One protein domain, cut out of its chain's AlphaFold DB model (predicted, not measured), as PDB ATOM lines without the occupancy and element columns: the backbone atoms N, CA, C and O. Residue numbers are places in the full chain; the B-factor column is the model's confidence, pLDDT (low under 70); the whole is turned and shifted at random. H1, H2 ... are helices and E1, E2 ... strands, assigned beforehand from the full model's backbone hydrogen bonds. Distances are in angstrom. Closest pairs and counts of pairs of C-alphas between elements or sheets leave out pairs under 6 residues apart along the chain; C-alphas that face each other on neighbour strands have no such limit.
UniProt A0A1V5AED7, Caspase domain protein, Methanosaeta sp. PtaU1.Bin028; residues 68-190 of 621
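What this domain is: This is residues 68 to 190 of the 621 residues of the protein "Caspase domain protein" of Methanosaeta sp. PtaU1.Bin028 (UniProt A0A1V5AED7). A twisted sheet of five strands has the long helix H1 packed over one face, while a small ribbon of two strands, E2 and E6, lies over part of the other face. The long link of residues 112 to 128 loops away from the sheet around Pro 116 and returns to pair with E2, and the short helix H2 only grazes the sheet. The 123 printed residues hold, in chain order, H1 E1 E2 E3 E4 E5 E6 H2 E7, a mixed class with under half of the residues in named elements. The large sheet runs E5 E4 E3 E1 E7, all antiparallel. The whole is compact, with a radius of gyration of the C-alphas of 13.6 A and spans of 39 by 37 by 26 A.

Where its parts are: In the large sheet, E3 is residues 129 to 135, 19.4 A long, and E4 is residues 146 to 152, 19.7 A. E5, residues 158 to 163, measures 16.1 A, and E1, residues 94 to 98, 13.5 A. E7, residues 187 to 190, ends at C-alpha 190 (4.592, 21.385, 28.615). H1, residues 69 to 85, runs 22.0 A from C-alpha 69 at (19.787, 26.374, 33.805). E2 is residues 108 to 111, E6 residues 167 to 169, and H2 residues 178 to 181.

How they stand to each other: E3, E4 and E5 form a meander, each strand the antiparallel neighbour of the one before, with hairpins E3 and E4, E4 and E5. N 132 and O 149 are 2.9 A apart between E3 and E4, and N 148 and O 161 2.8 A between E4 and E5. E1 follows beside E3, with N 97 and O 133 at 2.9 A, and the edge strand E7 beside E1, with N 96 and O 189 at 2.8 A. H1 is on this sheet, making two layers, a helix on one face of a sheet; its closest C-alphas to E7 are Ala 73 and Thr 188, 6.5 A. H1 has a kink of 34 degrees near residue 79, and 11 of its 13 O i to N i+4 pairs are within hydrogen-bond range; H2 is too short for such a pair. E2 and E6 are antiparallel neighbours, with N 168 and O 110 at 2.8 A. The closest C-alphas of E4 and E6 are Leu 148 and Pro 167, 6.9 A. H2 only grazes the sheet with residues 180 to 181. H1 and H2 are apart.

The domain as a whole: The two C-alphas farthest apart are those of Ser 91 and Gly 106, 38.8 A. The printed part has no cut, and the link from E2 to E3, 17 residues, is long. The mean pLDDT of the printed part is 88.8; residue 91, residues 114 to 119 and residue 142 are under 70.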
ATOM      1  N   ASN A  68      24.396  24.648  33.920       92.44
ATOM      2  CA  ASN A  68      23.575  25.839  33.792       92.44
ATOM      3  C   ASN A  68      22.088  25.459  33.764       92.44
ATOM      4  O   ASN A  68      21.727  24.282  33.766       92.44
ATOM      5  N   GLU A  69      21.244  26.481  33.752       91.44
ATOM      6  CA  GLU A  69      19.787  26.374  33.805       91.44
ATOM      7  C   GLU A  69      19.235  25.410  32.737       91.44
ATOM      8  O   GLU A  69      18.627  24.399  33.091       91.44
ATOM      9  N   ASP A  70      19.587  25.639  31.464       93.19
ATOM     10  CA  ASP A  70      19.177  24.810  30.318       93.19
ATOM     11  C   ASP A  70      19.642  23.348  30.428       93.19
ATOM     12  O   ASP A  70      18.888  22.415  30.149       93.19
ATOM     13  N   ALA A  71      20.897  23.115  30.837       95.06
ATOM     14  CA  ALA A  71      21.435  21.760  30.946       95.06
ATOM     15  C   ALA A  71      20.822  20.989  32.124       95.06
ATOM     16  O   ALA A  71      20.718  19.763  32.063       95.06
ATOM     17  N   ALA A  72      20.391  21.686  33.182       96.25
ATOM     18  CA  ALA A  72      19.610  21.084  34.254       96.25
ATOM     19  C   ALA A  72      18.194  20.733  33.770       96.25
ATOM     20  O   ALA A  72      17.731  19.627  34.050       96.25
ATOM     21  N   ALA A  73      17.552  21.612  32.993       96.62
ATOM     22  CA  ALA A  73      16.237  21.357  32.404       96.62
ATOM     23  C   ALA A  73      16.251  20.128  31.484       96.62
ATOM     24  O   ALA A  73      15.452  19.212  31.677       96.62
ATOM     25  N   GLN A  74      17.213  20.041  30.557       96.44
ATOM     26  CA  GLN A  74      17.363  18.876  29.678       96.44
ATOM     27  C   GLN A  74      17.595  17.584  30.478       96.44
ATOM     28  O   GLN A  74      16.995  16.554  30.184       96.44
ATOM     29  N   LEU A  75      18.415  17.636  31.536       96.44
ATOM     30  CA  LEU A  75      18.687  16.487  32.403       96.44
ATOM     31  C   LEU A  75      17.430  15.993  33.142       96.44
ATOM     32  O   LEU A  75      17.294  14.786  33.356       96.44
ATOM     33  N   VAL A  76      16.517  16.889  33.529       97.44
ATOM     34  CA  VAL A  76      15.218  16.523  34.121       97.44
ATOM     35  C   VAL A  76      14.263  15.976  33.059       97.44
ATOM     36  O   VAL A  76      13.620  14.951  33.297       97.44
ATOM     37  N   GLN A  77      14.219  16.588  31.872       95.38
ATOM     38  CA  GLN A  77      13.399  16.110  30.756       95.38
ATOM     39  C   GLN A  77      13.780  14.684  30.334       95.38
ATOM     40  O   GLN A  77      12.924  13.799  30.315       95.38
ATOM     41  N   ASP A  78      15.064  14.426  30.089       94.62
ATOM     42  CA  ASP A  78      15.552  13.123  29.621       94.62
ATOM     43  C   ASP A  78      15.371  12.009  30.662       94.62
ATOM     44  O   ASP A  78      15.102  10.858  30.313       94.62
ATOM     45  N   ALA A  79      15.565  12.327  31.946       94.38
ATOM     46  CA  ALA A  79      15.730  11.315  32.987       94.38
ATOM     47  C   ALA A  79      14.546  11.161  33.950       94.38
ATOM     48  O   ALA A  79      14.529  10.184  34.697       94.38
ATOM     49  N   VAL A  80      13.593  12.098  33.948       94.94
ATOM     50  CA  VAL A  80      12.394  12.058  34.802       94.94
ATOM     51  C   VAL A  80      11.127  12.172  33.954       94.94
ATOM     52  O   VAL A  80      10.275  11.292  34.012       94.94
ATOM     53  N   VAL A  81      11.037  13.184  33.084       94.88
ATOM     54  CA  VAL A  81       9.829  13.455  32.277       94.88
ATOM     55  C   VAL A  81       9.622  12.400  31.186       94.88
ATOM     56  O   VAL A  81       8.527  11.861  31.054       94.88
ATOM     57  N   ALA A  82      10.661  12.046  30.424       92.44
ATOM     58  CA  ALA A  82      10.551  11.055  29.352       92.44
ATOM     59  C   ALA A  82      10.138   9.647  29.848       92.44
ATOM     60  O   ALA A  82       9.298   9.027  29.191       92.44
ATOM     61  N   PRO A  83      10.628   9.137  30.999       92.25
ATOM     62  CA  PRO A  83      10.071   7.941  31.636       92.25
ATOM     63  C   PRO A  83       8.594   8.055  32.039       92.25
ATOM     64  O   PRO A  83       7.864   7.081  31.872       92.25
ATOM     65  N   ILE A  84       8.129   9.210  32.533       89.12
ATOM     66  CA  ILE A  84       6.705   9.418  32.855       89.12
ATOM     67  C   ILE A  84       5.874   9.344  31.565       89.12
ATOM     68  O   ILE A  84       4.970   8.516  31.461       89.12
ATOM     69  N   LEU A  85       6.258  10.109  30.536       87.38
ATOM     70  CA  LEU A  85       5.598  10.173  29.222       87.38
ATOM     71  C   LEU A  85       5.462   8.815  28.504       87.38
ATOM     72  O   LEU A  85       4.593   8.676  27.647       87.38
ATOM     73  N   GLN A  86       6.307   7.828  28.820       86.62
ATOM     74  CA  GLN A  86       6.220   6.464  28.274       86.62
ATOM     75  C   GLN A  86       5.144   5.594  28.939       86.62
ATOM     76  O   GLN A  86       4.770   4.570  28.368       86.62
ATOM     77  N   ASN A  87       4.689   5.960  30.140       80.25
ATOM     78  CA  ASN A  87       3.815   5.139  30.983       80.25
ATOM     79  C   ASN A  87       2.457   5.792  31.292       80.25
ATOM     80  O   ASN A  87       1.545   5.085  31.715       80.25
ATOM     81  N   ILE A  88       2.308   7.106  31.088       78.31
ATOM     82  CA  ILE A  88       1.025   7.807  31.237       78.31
ATOM     83  C   ILE A  88       0.223   7.819  29.933       78.31
ATOM     84  O   ILE A  88       0.782   7.765  28.836       78.31
ATOM     85  N   ASP A  89      -1.099   7.931  30.063       72.00
ATOM     86  CA  ASP A  89      -2.008   8.082  28.928       72.00
ATOM     87  C   ASP A  89      -1.599   9.290  28.050       72.00
ATOM     88  O   ASP A  89      -1.251  10.348  28.594       72.00
ATOM     89  N   PRO A  90      -1.599   9.178  26.705       73.81
ATOM     90  CA  PRO A  90      -1.297  10.297  25.815       73.81
ATOM     91  C   PRO A  90      -2.193  11.531  26.002       73.81
ATOM     92  O   PRO A  90      -1.711  12.631  25.744       73.81
ATOM     93  N   SER A  91      -3.437  11.357  26.463       65.50
ATOM     94  CA  SER A  91      -4.397  12.442  26.724       65.50
ATOM     95  C   SER A  91      -4.067  13.287  27.955       65.50
ATOM     96  O   SER A  91      -4.518  14.427  28.041       65.50
ATOM     97  N   LYS A  92      -3.278  12.771  28.908       72.94
ATOM     98  CA  LYS A  92      -2.943  13.498  30.141       72.94
ATOM     99  C   LYS A  92      -1.875  14.560  29.897       72.94
ATOM    100  O   LYS A  92      -0.871  14.305  29.227       72.94
ATOM    101  N   GLY A  93      -2.046  15.741  30.482       84.06
ATOM    102  CA  GLY A  93      -1.012  16.772  30.446       84.06
ATOM    103  C   GLY A  93       0.217  16.414  31.290       84.06
ATOM    104  O   GLY A  93       0.181  15.504  32.112       84.06
ATOM    105  N   ILE A  94       1.312  17.147  31.093       91.50
ATOM    106  CA  ILE A  94       2.413  17.245  32.065       91.50
ATOM    107  C   ILE A  94       3.100  18.606  31.901       91.50
ATOM    108  O   ILE A  94       3.404  19.017  30.777       91.50
ATOM    109  N   ARG A  95       3.355  19.318  33.001       93.81
ATOM    110  CA  ARG A  95       4.037  20.625  33.003       93.81
ATOM    111  C   ARG A  95       5.275  20.565  33.890       93.81
ATOM    112  O   ARG A  95       5.260  19.962  34.953       93.81
ATOM    113  N   VAL A  96       6.371  21.180  33.451       97.44
ATOM    114  CA  VAL A  96       7.643  21.177  34.189       97.44
ATOM    115  C   VAL A  96       8.093  22.604  34.429       97.44
ATOM    116  O   VAL A  96       8.576  23.279  33.515       97.44
ATOM    117  N   LEU A  97       7.960  23.041  35.676       97.44
ATOM    118  CA  LEU A  97       8.413  24.344  36.137       97.44
ATOM    119  C   LEU A  97       9.839  24.255  36.672       97.44
ATOM    120  O   LEU A  97      10.171  23.331  37.415       97.44
ATOM    121  N   GLN A  98      10.665  25.239  36.337       97.94
ATOM    122  CA  GLN A  98      11.985  25.464  36.917       97.94
ATOM    123  C   GLN A  98      11.944  26.721  37.784       97.94
ATOM    124  O   GLN A  98      11.358  27.734  37.408       97.94
ATOM    125  N   HIS A  99      12.558  26.670  38.965       97.06
ATOM    126  CA  HIS A  99      12.699  27.863  39.792       97.06
ATOM    127  C   HIS A  99      13.759  28.800  39.192       97.06
ATOM    128  O   HIS A  99      14.893  28.378  38.967       97.06
ATOM    129  N   ASP A 100      13.397  30.077  39.018       91.94
ATOM    130  CA  ASP A 100      14.197  31.146  38.391       91.94
ATOM    131  C   ASP A 100      15.557  31.436  39.055       91.94
ATOM    132  O   ASP A 100      16.362  32.228  38.558       91.94
ATOM    133  N   LYS A 101      15.818  30.842  40.224       93.81
ATOM    134  CA  LYS A 101      17.052  31.020  40.987       93.81
ATOM    135  C   LYS A 101      17.626  29.682  41.419       93.81
ATOM    136  O   LYS A 101      16.953  28.832  42.000       93.81
ATOM    137  N   ILE A 102      18.936  29.544  41.238       96.19
ATOM    138  CA  ILE A 102      19.695  28.442  41.822       96.19
ATOM    139  C   ILE A 102      19.632  28.512  43.357       96.19
ATOM    140  O   ILE A 102      19.958  29.530  43.974       96.19
ATOM    141  N   LEU A 103      19.228  27.412  43.990       97.31
ATOM    142  CA  LEU A 103      19.168  27.299  45.441       97.31
ATOM    143  C   LEU A 103      20.577  27.216  46.027       97.31
ATOM    144  O   LEU A 103      21.448  26.517  45.510       97.31
ATOM    145  N   ALA A 104      20.799  27.910  47.141       96.62
ATOM    146  CA  ALA A 104      22.068  27.867  47.854       96.62
ATOM    147  C   ALA A 104      22.285  26.519  48.566       96.62
ATOM    148  O   ALA A 104      21.342  25.861  49.009       96.62
ATOM    149  N   LYS A 105      23.556  26.150  48.768       96.00
ATOM    150  CA  LYS A 105      23.934  25.017  49.624       96.00
ATOM    151  C   LYS A 105      23.294  25.154  51.011       96.00
ATOM    152  O   LYS A 105      23.441  26.184  51.663       96.00
ATOM    153  N   GLY A 106      22.662  24.082  51.476       95.75
ATOM    154  CA  GLY A 106      21.945  24.022  52.747       95.75
ATOM    155  C   GLY A 106      20.466  24.398  52.658       95.75
ATOM    156  O   GLY A 106      19.778  24.233  53.660       95.75
ATOM    157  N   ALA A 107      19.965  24.841  51.498       97.31
ATOM    158  CA  ALA A 107      18.531  25.013  51.287       97.31
ATOM    159  C   ALA A 107      17.792  23.682  51.502       97.31
ATOM    160  O   ALA A 107      18.212  22.637  50.990       97.31
ATOM    161  N   VAL A 108      16.708  23.741  52.272       97.00
ATOM    162  CA  VAL A 108      15.815  22.616  52.555       97.00
ATOM    163  C   VAL A 108      14.583  22.757  51.671       97.00
ATOM    164  O   VAL A 108      13.961  23.817  51.674       97.00
ATOM    165  N   VAL A 109      14.254  21.700  50.929       96.88
ATOM    166  CA  VAL A 109      13.064  21.620  50.071       96.88
ATOM    167  C   VAL A 109      12.126  20.562  50.637       96.88
ATOM    168  O   VAL A 109      12.549  19.426  50.864       96.88
ATOM    169  N   GLU A 110      10.874  20.933  50.855       93.88
ATOM    170  CA  GLU A 110       9.800  20.106  51.421       93.88
ATOM    171  C   GLU A 110       8.503  20.374  50.637       93.88
ATOM    172  O   GLU A 110       8.379  21.447  50.045       93.88
ATOM    173  N   PRO A 111       7.515  19.463  50.634       88.88
ATOM    174  CA  PRO A 111       6.139  19.804  50.281       88.88
ATOM    175  C   PRO A 111       5.616  20.963  51.139       88.88
ATOM    176  O   PRO A 111       5.881  21.016  52.345       88.88
ATOM    177  N   ALA A 112       4.877  21.892  50.534       84.00
ATOM    178  CA  ALA A 112       4.325  23.046  51.238       84.00
ATOM    179  C   ALA A 112       3.299  22.650  52.306       84.00
ATOM    180  O   ALA A 112       3.364  23.146  53.433       84.00
ATOM    181  N   ILE A 113       2.415  21.703  51.980       78.12
ATOM    182  CA  ILE A 113       1.476  21.087  52.919       78.12
ATOM    183  C   ILE A 113       1.978  19.682  53.271       78.12
ATOM    184  O   ILE A 113       2.499  18.944  52.439       78.12
ATOM    185  N   THR A 114       1.878  19.317  54.548       69.75
ATOM    186  CA  THR A 114       2.208  17.983  55.063       69.75
ATOM    187  C   THR A 114       1.053  17.524  55.940       69.75
ATOM    188  O   THR A 114       0.624  18.275  56.815       69.75
ATOM    189  N   LEU A 115       0.564  16.302  55.709       58.53
ATOM    190  CA  LEU A 115      -0.612  15.767  56.397       58.53
ATOM    191  C   LEU A 115      -0.436  15.760  57.929       58.53
ATOM    192  O   LEU A 115       0.652  15.414  58.414       58.53
ATOM    193  N   PRO A 116      -1.491  16.073  58.711       48.81
ATOM    194  CA  PRO A 116      -1.476  15.918  60.161       48.81
ATOM    195  C   PRO A 116      -0.977  14.526  60.581       48.81
ATOM    196  O   PRO A 116      -1.409  13.499  60.068       48.81
ATOM    197  N   GLY A 117      -0.013  14.486  61.503       52.94
ATOM    198  CA  GLY A 117       0.594  13.238  61.984       52.94
ATOM    199  C   GLY A 117       1.676  12.619  61.082       52.94
ATOM    200  O   GLY A 117       2.399  11.736  61.549       52.94
ATOM    201  N   GLN A 118       1.870  13.090  59.845       60.75
ATOM    202  CA  GLN A 118       2.964  12.629  58.986       60.75
ATOM    203  C   GLN A 118       4.263  13.426  59.187       60.75
ATOM    204  O   GLN A 118       4.276  14.584  59.602       60.75
ATOM    205  N   ARG A 119       5.402  12.794  58.877       68.44
ATOM    206  CA  ARG A 119       6.697  13.483  58.771       68.44
ATOM    207  C   ARG A 119       6.910  13.925  57.332       68.44
ATOM    208  O   ARG A 119       6.924  13.076  56.444       68.44
ATOM    209  N   SER A 120       7.155  15.217  57.129       72.50
ATOM    210  CA  SER A 120       7.450  15.759  55.801       72.50
ATOM    211  C   SER A 120       8.674  15.077  55.175       72.50
ATOM    212  O   SER A 120       9.702  14.881  55.838       72.50
ATOM    213  N   LYS A 121       8.563  14.699  53.895       86.75
ATOM    214  CA  LYS A 121       9.710  14.287  53.072       86.75
ATOM    215  C   LYS A 121      10.541  15.544  52.791       86.75
ATOM    216  O   LYS A 121       9.973  16.577  52.460       86.75
ATOM    217  N   ARG A 122      11.875  15.465  52.871       93.50
ATOM    218  CA  ARG A 122      12.741  16.628  52.613       93.50
ATOM    219  C   ARG A 122      13.985  16.300  51.794       93.50
ATOM    220  O   ARG A 122      14.638  15.284  52.038       93.50
ATOM    221  N   MET A 123      14.356  17.212  50.905       96.81
ATOM    222  CA  MET A 123      15.649  17.243  50.217       96.81
ATOM    223  C   MET A 123      16.522  18.348  50.811       96.81
ATOM    224  O   MET A 123      16.018  19.351  51.315       96.81
ATOM    225  N   VAL A 124      17.846  18.181  50.747       96.44
ATOM    226  CA  VAL A 124      18.794  19.224  51.172       96.44
ATOM    227  C   VAL A 124      19.832  19.440  50.079       96.44
ATOM    228  O   VAL A 124      20.529  18.498  49.684       96.44
ATOM    229  N   ALA A 125      19.960  20.684  49.619       96.06
ATOM    230  CA  ALA A 125      20.932  21.090  48.610       96.06
ATOM    231  C   ALA A 125      22.367  20.932  49.150       96.06
ATOM    232  O   ALA A 125      22.821  21.702  49.999       96.06
ATOM    233  N   GLN A 126      23.094  19.906  48.695       95.12
ATOM    234  CA  GLN A 126      24.460  19.625  49.172       95.12
ATOM    235  C   GLN A 126      25.495  20.600  48.594       95.12
ATOM    236  O   GLN A 126      26.509  20.877  49.240       95.12
ATOM    237  N   ASN A 127      25.211  21.156  47.421       95.12
ATOM    238  CA  ASN A 127      25.909  22.250  46.744       95.12
ATOM    239  C   ASN A 127      24.836  23.203  46.170       95.12
ATOM    240  O   ASN A 127      23.656  22.980  46.447       95.12
ATOM    241  N   PRO A 128      25.179  24.269  45.422       97.25
ATOM    242  CA  PRO A 128      24.175  25.008  44.664       97.25
ATOM    243  C   PRO A 128      23.382  24.077  43.733       97.25
ATOM    244  O   PRO A 128      23.977  23.224  43.068       97.25
ATOM    245  N   SER A 129      22.057  24.216  43.711       98.06
ATOM    246  CA  SER A 129      21.157  23.253  43.062       98.06
ATOM    247  C   SER A 129      19.985  23.919  42.347       98.06
ATOM    248  O   SER A 129      19.420  24.885  42.849       98.06
ATOM    249  N   TRP A 130      19.580  23.368  41.207       98.19
ATOM    250  CA  TRP A 130      18.369  23.769  40.488       98.19
ATOM    251  C   TRP A 130      17.162  22.992  41.016       98.19
ATOM    252  O   TRP A 130      17.263  21.782  41.221       98.19
ATOM    253  N   LEU A 131      16.044  23.680  41.248       98.38
ATOM    254  CA  LEU A 131      14.786  23.081  41.694       98.38
ATOM    255  C   LEU A 131      13.775  23.079  40.548       98.38
ATOM    256  O   LEU A 131      13.580  24.103  39.895       98.38
ATOM    257  N   PHE A 132      13.106  21.944  40.376       98.44
ATOM    258  CA  PHE A 132      12.006  21.757  39.442       98.44
ATOM    259  C   PHE A 132      10.773  21.211  40.160       98.44
ATOM    260  O   PHE A 132      10.892  20.444  41.120       98.44
ATOM    261  N   MET A 133       9.603  21.571  39.643       97.25
ATOM    262  CA  MET A 133       8.315  20.974  39.975       97.25
ATOM    263  C   MET A 133       7.741  20.369  38.693       97.25
ATOM    264  O   MET A 133       7.492  21.087  37.725       97.25
ATOM    265  N   ILE A 134       7.581  19.049  38.673       96.62
ATOM    266  CA  ILE A 134       6.881  18.323  37.614       96.62
ATOM    267  C   ILE A 134       5.445  18.145  38.089       96.62
ATOM    268  O   ILE A 134       5.202  17.469  39.083       96.62
ATOM    269  N   ASP A 135       4.527  18.780  37.389       91.62
ATOM    270  CA  ASP A 135       3.090  18.676  37.564       91.62
ATOM    271  C   ASP A 135       2.572  17.607  36.591       91.62
ATOM    272  O   ASP A 135       2.667  17.780  35.371       91.62
ATOM    273  N   GLU A 136       2.099  16.477  37.129       88.81
ATOM    274  CA  GLU A 136       1.630  15.318  36.352       88.81
ATOM    275  C   GLU A 136       0.118  15.386  36.026       88.81
ATOM    276  O   GLU A 136      -0.394  14.495  35.345       88.81
ATOM    277  N   MET A 137      -0.593  16.440  36.463       78.50
ATOM    278  CA  MET A 137      -2.010  16.718  36.160       78.50
ATOM    279  C   MET A 137      -2.263  18.238  35.998       78.50
ATOM    280  O   MET A 137      -3.082  18.812  36.717       78.50
ATOM    281  N   PRO A 138      -1.585  18.914  35.046       83.12
ATOM    282  CA  PRO A 138      -1.647  20.366  34.934       83.12
ATOM    283  C   PRO A 138      -3.055  20.834  34.571       83.12
ATOM    284  O   PRO A 138      -3.596  20.441  33.538       83.12
ATOM    285  N   GLY A 139      -3.598  21.704  35.420       73.31
ATOM    286  CA  GLY A 139      -4.967  22.220  35.343       73.31
ATOM    287  C   GLY A 139      -5.854  21.780  36.509       73.31
ATOM    288  O   GLY A 139      -6.814  22.475  36.801       73.31
ATOM    289  N   ALA A 140      -5.522  20.700  37.223       72.81
ATOM    290  CA  ALA A 140      -6.316  20.228  38.360       72.81
ATOM    291  C   ALA A 140      -6.262  21.176  39.580       72.81
ATOM    292  O   ALA A 140      -5.308  21.946  39.763       72.81
ATOM    293  N   HIS A 141      -7.257  21.066  40.470       72.00
ATOM    294  CA  HIS A 141      -7.185  21.639  41.818       72.00
ATOM    295  C   HIS A 141      -6.052  20.976  42.613       72.00
ATOM    296  O   HIS A 141      -5.677  19.828  42.364       72.00
ATOM    297  N   PHE A 142      -5.415  21.715  43.527       68.44
ATOM    298  CA  PHE A 142      -3.960  21.575  43.624       68.44
ATOM    299  C   PHE A 142      -3.441  20.270  44.241       68.44
ATOM    300  O   PHE A 142      -2.312  19.877  43.957       68.44
ATOM    301  N   ALA A 143      -4.229  19.560  45.051       73.56
ATOM    302  CA  ALA A 143      -3.797  18.239  45.489       73.56
ATOM    303  C   ALA A 143      -3.915  17.225  44.349       73.56
ATOM    304  O   ALA A 143      -4.934  16.556  44.168       73.56
ATOM    305  N   HIS A 144      -2.842  17.139  43.580       76.75
ATOM    306  CA  HIS A 144      -2.658  16.231  42.466       76.75
ATOM    307  C   HIS A 144      -1.195  15.767  42.424       76.75
ATOM    308  O   HIS A 144      -0.321  16.445  42.970       76.75
ATOM    309  N   PRO A 145      -0.876  14.633  41.776       85.44
ATOM    310  CA  PRO A 145       0.485  14.113  41.723       85.44
ATOM    311  C   PRO A 145       1.501  15.137  41.187       85.44
ATOM    312  O   PRO A 145       1.387  15.651  40.070       85.44
ATOM    313  N   VAL A 146       2.516  15.410  42.005       90.25
ATOM    314  CA  VAL A 146       3.626  16.330  41.746       90.25
ATOM    315  C   VAL A 146       4.954  15.654  42.098       90.25
ATOM    316  O   VAL A 146       5.097  14.943  43.099       90.25
ATOM    317  N   ARG A 147       5.990  15.931  41.303       94.62
ATOM    318  CA  ARG A 147       7.363  15.495  41.573       94.62
ATOM    319  C   ARG A 147       8.304  16.680  41.722       94.62
ATOM    320  O   ARG A 147       8.564  17.418  40.774       94.62
ATOM    321  N   LEU A 148       8.858  16.842  42.916       97.31
ATOM    322  CA  LEU A 148       9.889  17.835  43.200       97.31
ATOM    323  C   LEU A 148      11.252  17.233  42.855       97.31
ATOM    324  O   LEU A 148      11.613  16.195  43.411       97.31
ATOM    325  N   VAL A 149      12.025  17.883  41.985       98.06
ATOM    326  CA  VAL A 149      13.351  17.404  41.559       98.06
ATOM    327  C   VAL A 149      14.412  18.449  41.884       98.06
ATOM    328  O   VAL A 149      14.320  19.599  41.459       98.06
ATOM    329  N   LEU A 150      15.443  18.051  42.629       98.06
ATOM    330  CA  LEU A 150      16.566  18.909  43.008       98.06
ATOM    331  C   LEU A 150      17.856  18.411  42.345       98.06
ATOM    332  O   LEU A 150      18.366  17.344  42.696       98.06
ATOM    333  N   VAL A 151      18.398  19.190  41.406       97.88
ATOM    334  CA  VAL A 151      19.593  18.857  40.613       97.88
ATOM    335  C   VAL A 151      20.818  19.583  41.168       97.88
ATOM    336  O   VAL A 151      20.875  20.808  41.174       97.88
ATOM    337  N   ASP A 152      21.835  18.849  41.614       96.88
ATOM    338  CA  ASP A 152      23.129  19.406  42.028       96.88
ATOM    339  C   ASP A 152      23.882  20.002  40.827       96.88
ATOM    340  O   ASP A 152      24.304  19.279  39.923       96.88
ATOM    341  N   ALA A 153      24.100  21.321  40.821       94.81
ATOM    342  CA  ALA A 153      24.683  22.018  39.674       94.81
ATOM    343  C   ALA A 153      26.181  21.720  39.459       94.81
ATOM    344  O   ALA A 153      26.749  22.117  38.445       94.81
ATOM    345  N   SER A 154      26.848  21.027  40.387       92.81
ATOM    346  CA  SER A 154      28.258  20.637  40.246       92.81
ATOM    347  C   SER A 154      28.456  19.209  39.730       92.81
ATOM    348  O   SER A 154      29.537  18.888  39.238       92.81
ATOM    349  N   THR A 155      27.434  18.353  39.831       93.81
ATOM    350  CA  THR A 155      27.540  16.909  39.543       93.81
ATOM    351  C   THR A 155      26.419  16.340  38.673       93.81
ATOM    352  O   THR A 155      26.589  15.256  38.124       93.81
ATOM    353  N   GLY A 156      25.274  17.019  38.560       92.44
ATOM    354  CA  GLY A 156      24.067  16.499  37.908       92.44
ATOM    355  C   GLY A 156      23.327  15.436  38.723       92.44
ATOM    356  O   GLY A 156      22.354  14.859  38.237       92.44
ATOM    357  N   ALA A 157      23.763  15.163  39.958       94.56
ATOM    358  CA  ALA A 157      23.070  14.249  40.854       94.56
ATOM    359  C   ALA A 157      21.689  14.810  41.232       94.56
ATOM    360  O   ALA A 157      21.564  15.994  41.552       94.56
ATOM    361  N   ARG A 158      20.667  13.951  41.213       95.12
ATOM    362  CA  ARG A 158      19.283  14.306  41.542       95.12
ATOM    363  C   ARG A 158      18.884  13.806  42.928       95.12
ATOM    364  O   ARG A 158      19.298  12.727  43.349       95.12
ATOM    365  N   GLN A 159      18.045  14.581  43.599       97.31
ATOM    366  CA  GLN A 159      17.135  14.116  44.646       97.31
ATOM    367  C   GLN A 159      15.705  14.321  44.126       97.31
ATOM    368  O   GLN A 159      15.468  15.272  43.378       97.31
ATOM    369  N   GLU A 160      14.776  13.438  44.493       96.19
ATOM    370  CA  GLU A 160      13.390  13.461  44.008       96.19
ATOM    371  C   GLU A 160      12.415  13.221  45.178       96.19
ATOM    372  O   GLU A 160      12.693  12.407  46.064       96.19
ATOM    373  N   ILE A 161      11.284  13.933  45.193       93.81
ATOM    374  CA  ILE A 161      10.151  13.721  46.107       93.81
ATOM    375  C   ILE A 161       8.864  13.653  45.284       93.81
ATOM    376  O   ILE A 161       8.492  14.634  44.651       93.81
ATOM    377  N   GLU A 162       8.159  12.528  45.365       90.31
ATOM    378  CA  GLU A 162       6.741  12.414  44.996       90.31
ATOM    379  C   GLU A 162       5.869  12.956  46.141       90.31
ATOM    380  O   GLU A 162       6.101  12.619  47.313       90.31
ATOM    381  N   THR A 163       4.903  13.809  45.812       87.31
ATOM    382  CA  THR A 163       4.026  14.538  46.740       87.31
ATOM    383  C   THR A 163       2.804  15.079  45.994       87.31
ATOM    384  O   THR A 163       2.829  15.127  44.775       87.31
ATOM    385  N   ASP A 164       1.798  15.585  46.706       82.88
ATOM    386  CA  ASP A 164       0.600  16.173  46.081       82.88
ATOM    387  C   ASP A 164       0.572  17.712  46.186       82.88
ATOM    388  O   ASP A 164      -0.484  18.326  46.155       82.88
ATOM    389  N   TRP A 165       1.720  18.351  46.445       83.31
ATOM    390  CA  TRP A 165       1.791  19.767  46.830       83.31
ATOM    391  C   TRP A 165       3.056  20.442  46.295       83.31
ATOM    392  O   TRP A 165       4.115  19.814  46.188       83.31
ATOM    393  N   TRP A 166       2.961  21.742  46.005       90.19
ATOM    394  CA  TRP A 166       4.064  22.560  45.504       90.19
ATOM    395  C   TRP A 166       5.195  22.646  46.553       90.19
ATOM    396  O   TRP A 166       4.968  22.409  47.746       90.19
ATOM    397  N   PRO A 167       6.445  22.939  46.159       94.56
ATOM    398  CA  PRO A 167       7.554  23.008  47.100       94.56
ATOM    399  C   PRO A 167       7.467  24.242  48.004       94.56
ATOM    400  O   PRO A 167       7.186  25.352  47.556       94.56
ATOM    401  N   LYS A 168       7.870  24.085  49.265       93.06
ATOM    402  CA  LYS A 168       8.424  25.175  50.073       93.06
ATOM    403  C   LYS A 168       9.941  25.026  50.189       93.06
ATOM    404  O   LYS A 168      10.471  23.918  50.311       93.06
ATOM    405  N   VAL A 169      10.650  26.150  50.173       95.75
ATOM    406  CA  VAL A 169      12.104  26.232  50.330       95.75
ATOM    407  C   VAL A 169      12.426  27.116  51.524       95.75
ATOM    408  O   VAL A 169      12.157  28.314  51.505       95.75
ATOM    409  N   ASN A 170      13.018  26.533  52.571       92.44
ATOM    410  CA  ASN A 170      13.268  27.214  53.853       92.44
ATOM    411  C   ASN A 170      12.014  27.954  54.383       92.44
ATOM    412  O   ASN A 170      12.081  29.136  54.719       92.44
ATOM    413  N   ASP A 171      10.873  27.258  54.391       85.31
ATOM    414  CA  ASP A 171       9.539  27.750  54.782       85.31
ATOM    415  C   ASP A 171       8.912  28.852  53.900       85.31
ATOM    416  O   ASP A 171       7.812  29.316  54.191       85.31
ATOM    417  N   VAL A 172       9.534  29.211  52.771       88.44
ATOM    418  CA  VAL A 172       8.915  30.049  51.729       88.44
ATOM    419  C   VAL A 172       8.273  29.148  50.678       88.44
ATOM    420  O   VAL A 172       8.972  28.363  50.041       88.44
ATOM    421  N   GLN A 173       6.957  29.245  50.490       90.75
ATOM    422  CA  GLN A 173       6.249  28.515  49.434       90.75
ATOM    423  C   GLN A 173       6.656  29.050  48.049       90.75
ATOM    424  O   GLN A 173       6.877  30.251  47.894       90.75
ATOM    425  N   LEU A 174       6.798  28.161  47.066       91.12
ATOM    426  CA  LEU A 174       7.088  28.486  45.668       91.12
ATOM    427  C   LEU A 174       6.040  27.819  44.776       91.12
ATOM    428  O   LEU A 174       5.662  26.681  45.036       91.12
ATOM    429  N   PHE A 175       5.637  28.498  43.698       89.38
ATOM    430  CA  PHE A 175       4.557  28.058  42.798       89.38
ATOM    431  C   PHE A 175       3.188  27.913  43.501       89.38
ATOM    432  O   PHE A 175       2.305  27.209  43.020       89.38
ATOM    433  N   ASP A 176       3.002  28.639  44.607       81.50
ATOM    434  CA  ASP A 176       1.807  28.686  45.461       81.50
ATOM    435  C   ASP A 176       0.603  29.393  44.824       81.50
ATOM    436  O   ASP A 176      -0.447  29.497  45.444       81.50
ATOM    437  N   LYS A 177       0.754  29.904  43.597       79.56
ATOM    438  CA  LYS A 177      -0.266  30.658  42.863       79.56
ATOM    439  C   LYS A 177      -0.344  30.188  41.430       79.56
ATOM    440  O   LYS A 177       0.691  29.938  40.808       79.56
ATOM    441  N   GLU A 178      -1.550  30.146  40.880       74.19
ATOM    442  CA  GLU A 178      -1.777  29.714  39.502       74.19
ATOM    443  C   GLU A 178      -0.953  30.536  38.496       74.19
ATOM    444  O   GLU A 178      -0.242  29.958  37.682       74.19
ATOM    445  N   ALA A 179      -0.885  31.863  38.656       80.00
ATOM    446  CA  ALA A 179      -0.069  32.746  37.812       80.00
ATOM    447  C   ALA A 179       1.446  32.425  37.799       80.00
ATOM    448  O   ALA A 179       2.139  32.798  36.856       80.00
ATOM    449  N   LEU A 180       1.981  31.747  38.827       85.69
ATOM    450  CA  LEU A 180       3.358  31.226  38.831       85.69
ATOM    451  C   LEU A 180       3.449  29.832  38.194       85.69
ATOM    452  O   LEU A 180       4.502  29.449  37.690       85.69
ATOM    453  N   ARG A 181       2.358  29.060  38.233       87.69
ATOM    454  CA  ARG A 181       2.251  27.725  37.633       87.69
ATOM    455  C   ARG A 181       1.988  27.773  36.129       87.69
ATOM    456  O   ARG A 181       2.399  26.864  35.412       87.69
ATOM    457  N   THR A 182       1.365  28.839  35.638       82.12
ATOM    458  CA  THR A 182       1.090  29.047  34.212       82.12
ATOM    459  C   THR A 182       2.158  29.874  33.488       82.12
ATOM    460  O   THR A 182       2.168  29.863  32.256       82.12
ATOM    461  N   ASP A 183       3.103  30.505  34.207       89.69
ATOM    462  CA  ASP A 183       4.151  31.371  33.639       89.69
ATOM    463  C   ASP A 183       5.026  30.642  32.585       89.69
ATOM    464  O   ASP A 183       5.766  29.700  32.914       89.69
ATOM    465  N   PRO A 184       5.015  31.087  31.309       89.69
ATOM    466  CA  PRO A 184       5.881  30.542  30.269       89.69
ATOM    467  C   PRO A 184       7.378  30.715  30.550       89.69
ATOM    468  O   PRO A 184       8.171  29.930  30.042       89.69
ATOM    469  N   ALA A 185       7.785  31.713  31.344       93.75
ATOM    470  CA  ALA A 185       9.187  31.944  31.693       93.75
ATOM    471  C   ALA A 185       9.733  30.921  32.702       93.75
ATOM    472  O   ALA A 185      10.939  30.687  32.738       93.75
ATOM    473  N   LEU A 186       8.855  30.297  33.495       94.62
ATOM    474  CA  LEU A 186       9.204  29.219  34.424       94.62
ATOM    475  C   LEU A 186       8.996  27.832  33.791       94.62
ATOM    476  O   LEU A 186       9.510  26.837  34.298       94.62
ATOM    477  N   THR A 187       8.260  27.746  32.680       95.62
ATOM    478  CA  THR A 187       7.905  26.484  32.018       95.62
ATOM    479  C   THR A 187       9.020  25.997  31.082       95.62
ATOM    480  O   THR A 187       9.285  26.589  30.040       95.62
ATOM    481  N   THR A 188       9.639  24.860  31.414       95.94
ATOM    482  CA  THR A 188      10.706  24.224  30.606       95.94
ATOM    483  C   THR A 188      10.201  23.127  29.671       95.94
ATOM    484  O   THR A 188      10.819  22.848  28.645       95.94
ATOM    485  N   PHE A 189       9.077  22.499  30.019       95.12
ATOM    486  CA  PHE A 189       8.367  21.523  29.200       95.12
ATOM    487  C   PHE A 189       6.871  21.619  29.504       95.12
ATOM    488  O   PHE A 189       6.482  21.745  30.667       95.12
ATOM    489  N   TYR A 190       6.037  21.514  28.473       92.31
ATOM    490  CA  TYR A 190       4.592  21.385  28.615       92.31
ATOM    491  C   TYR A 190       4.050  20.464  27.522       92.31
ATOM    492  O   TYR A 190       4.261  20.714  26.334       92.31
TER     493      TYR A 190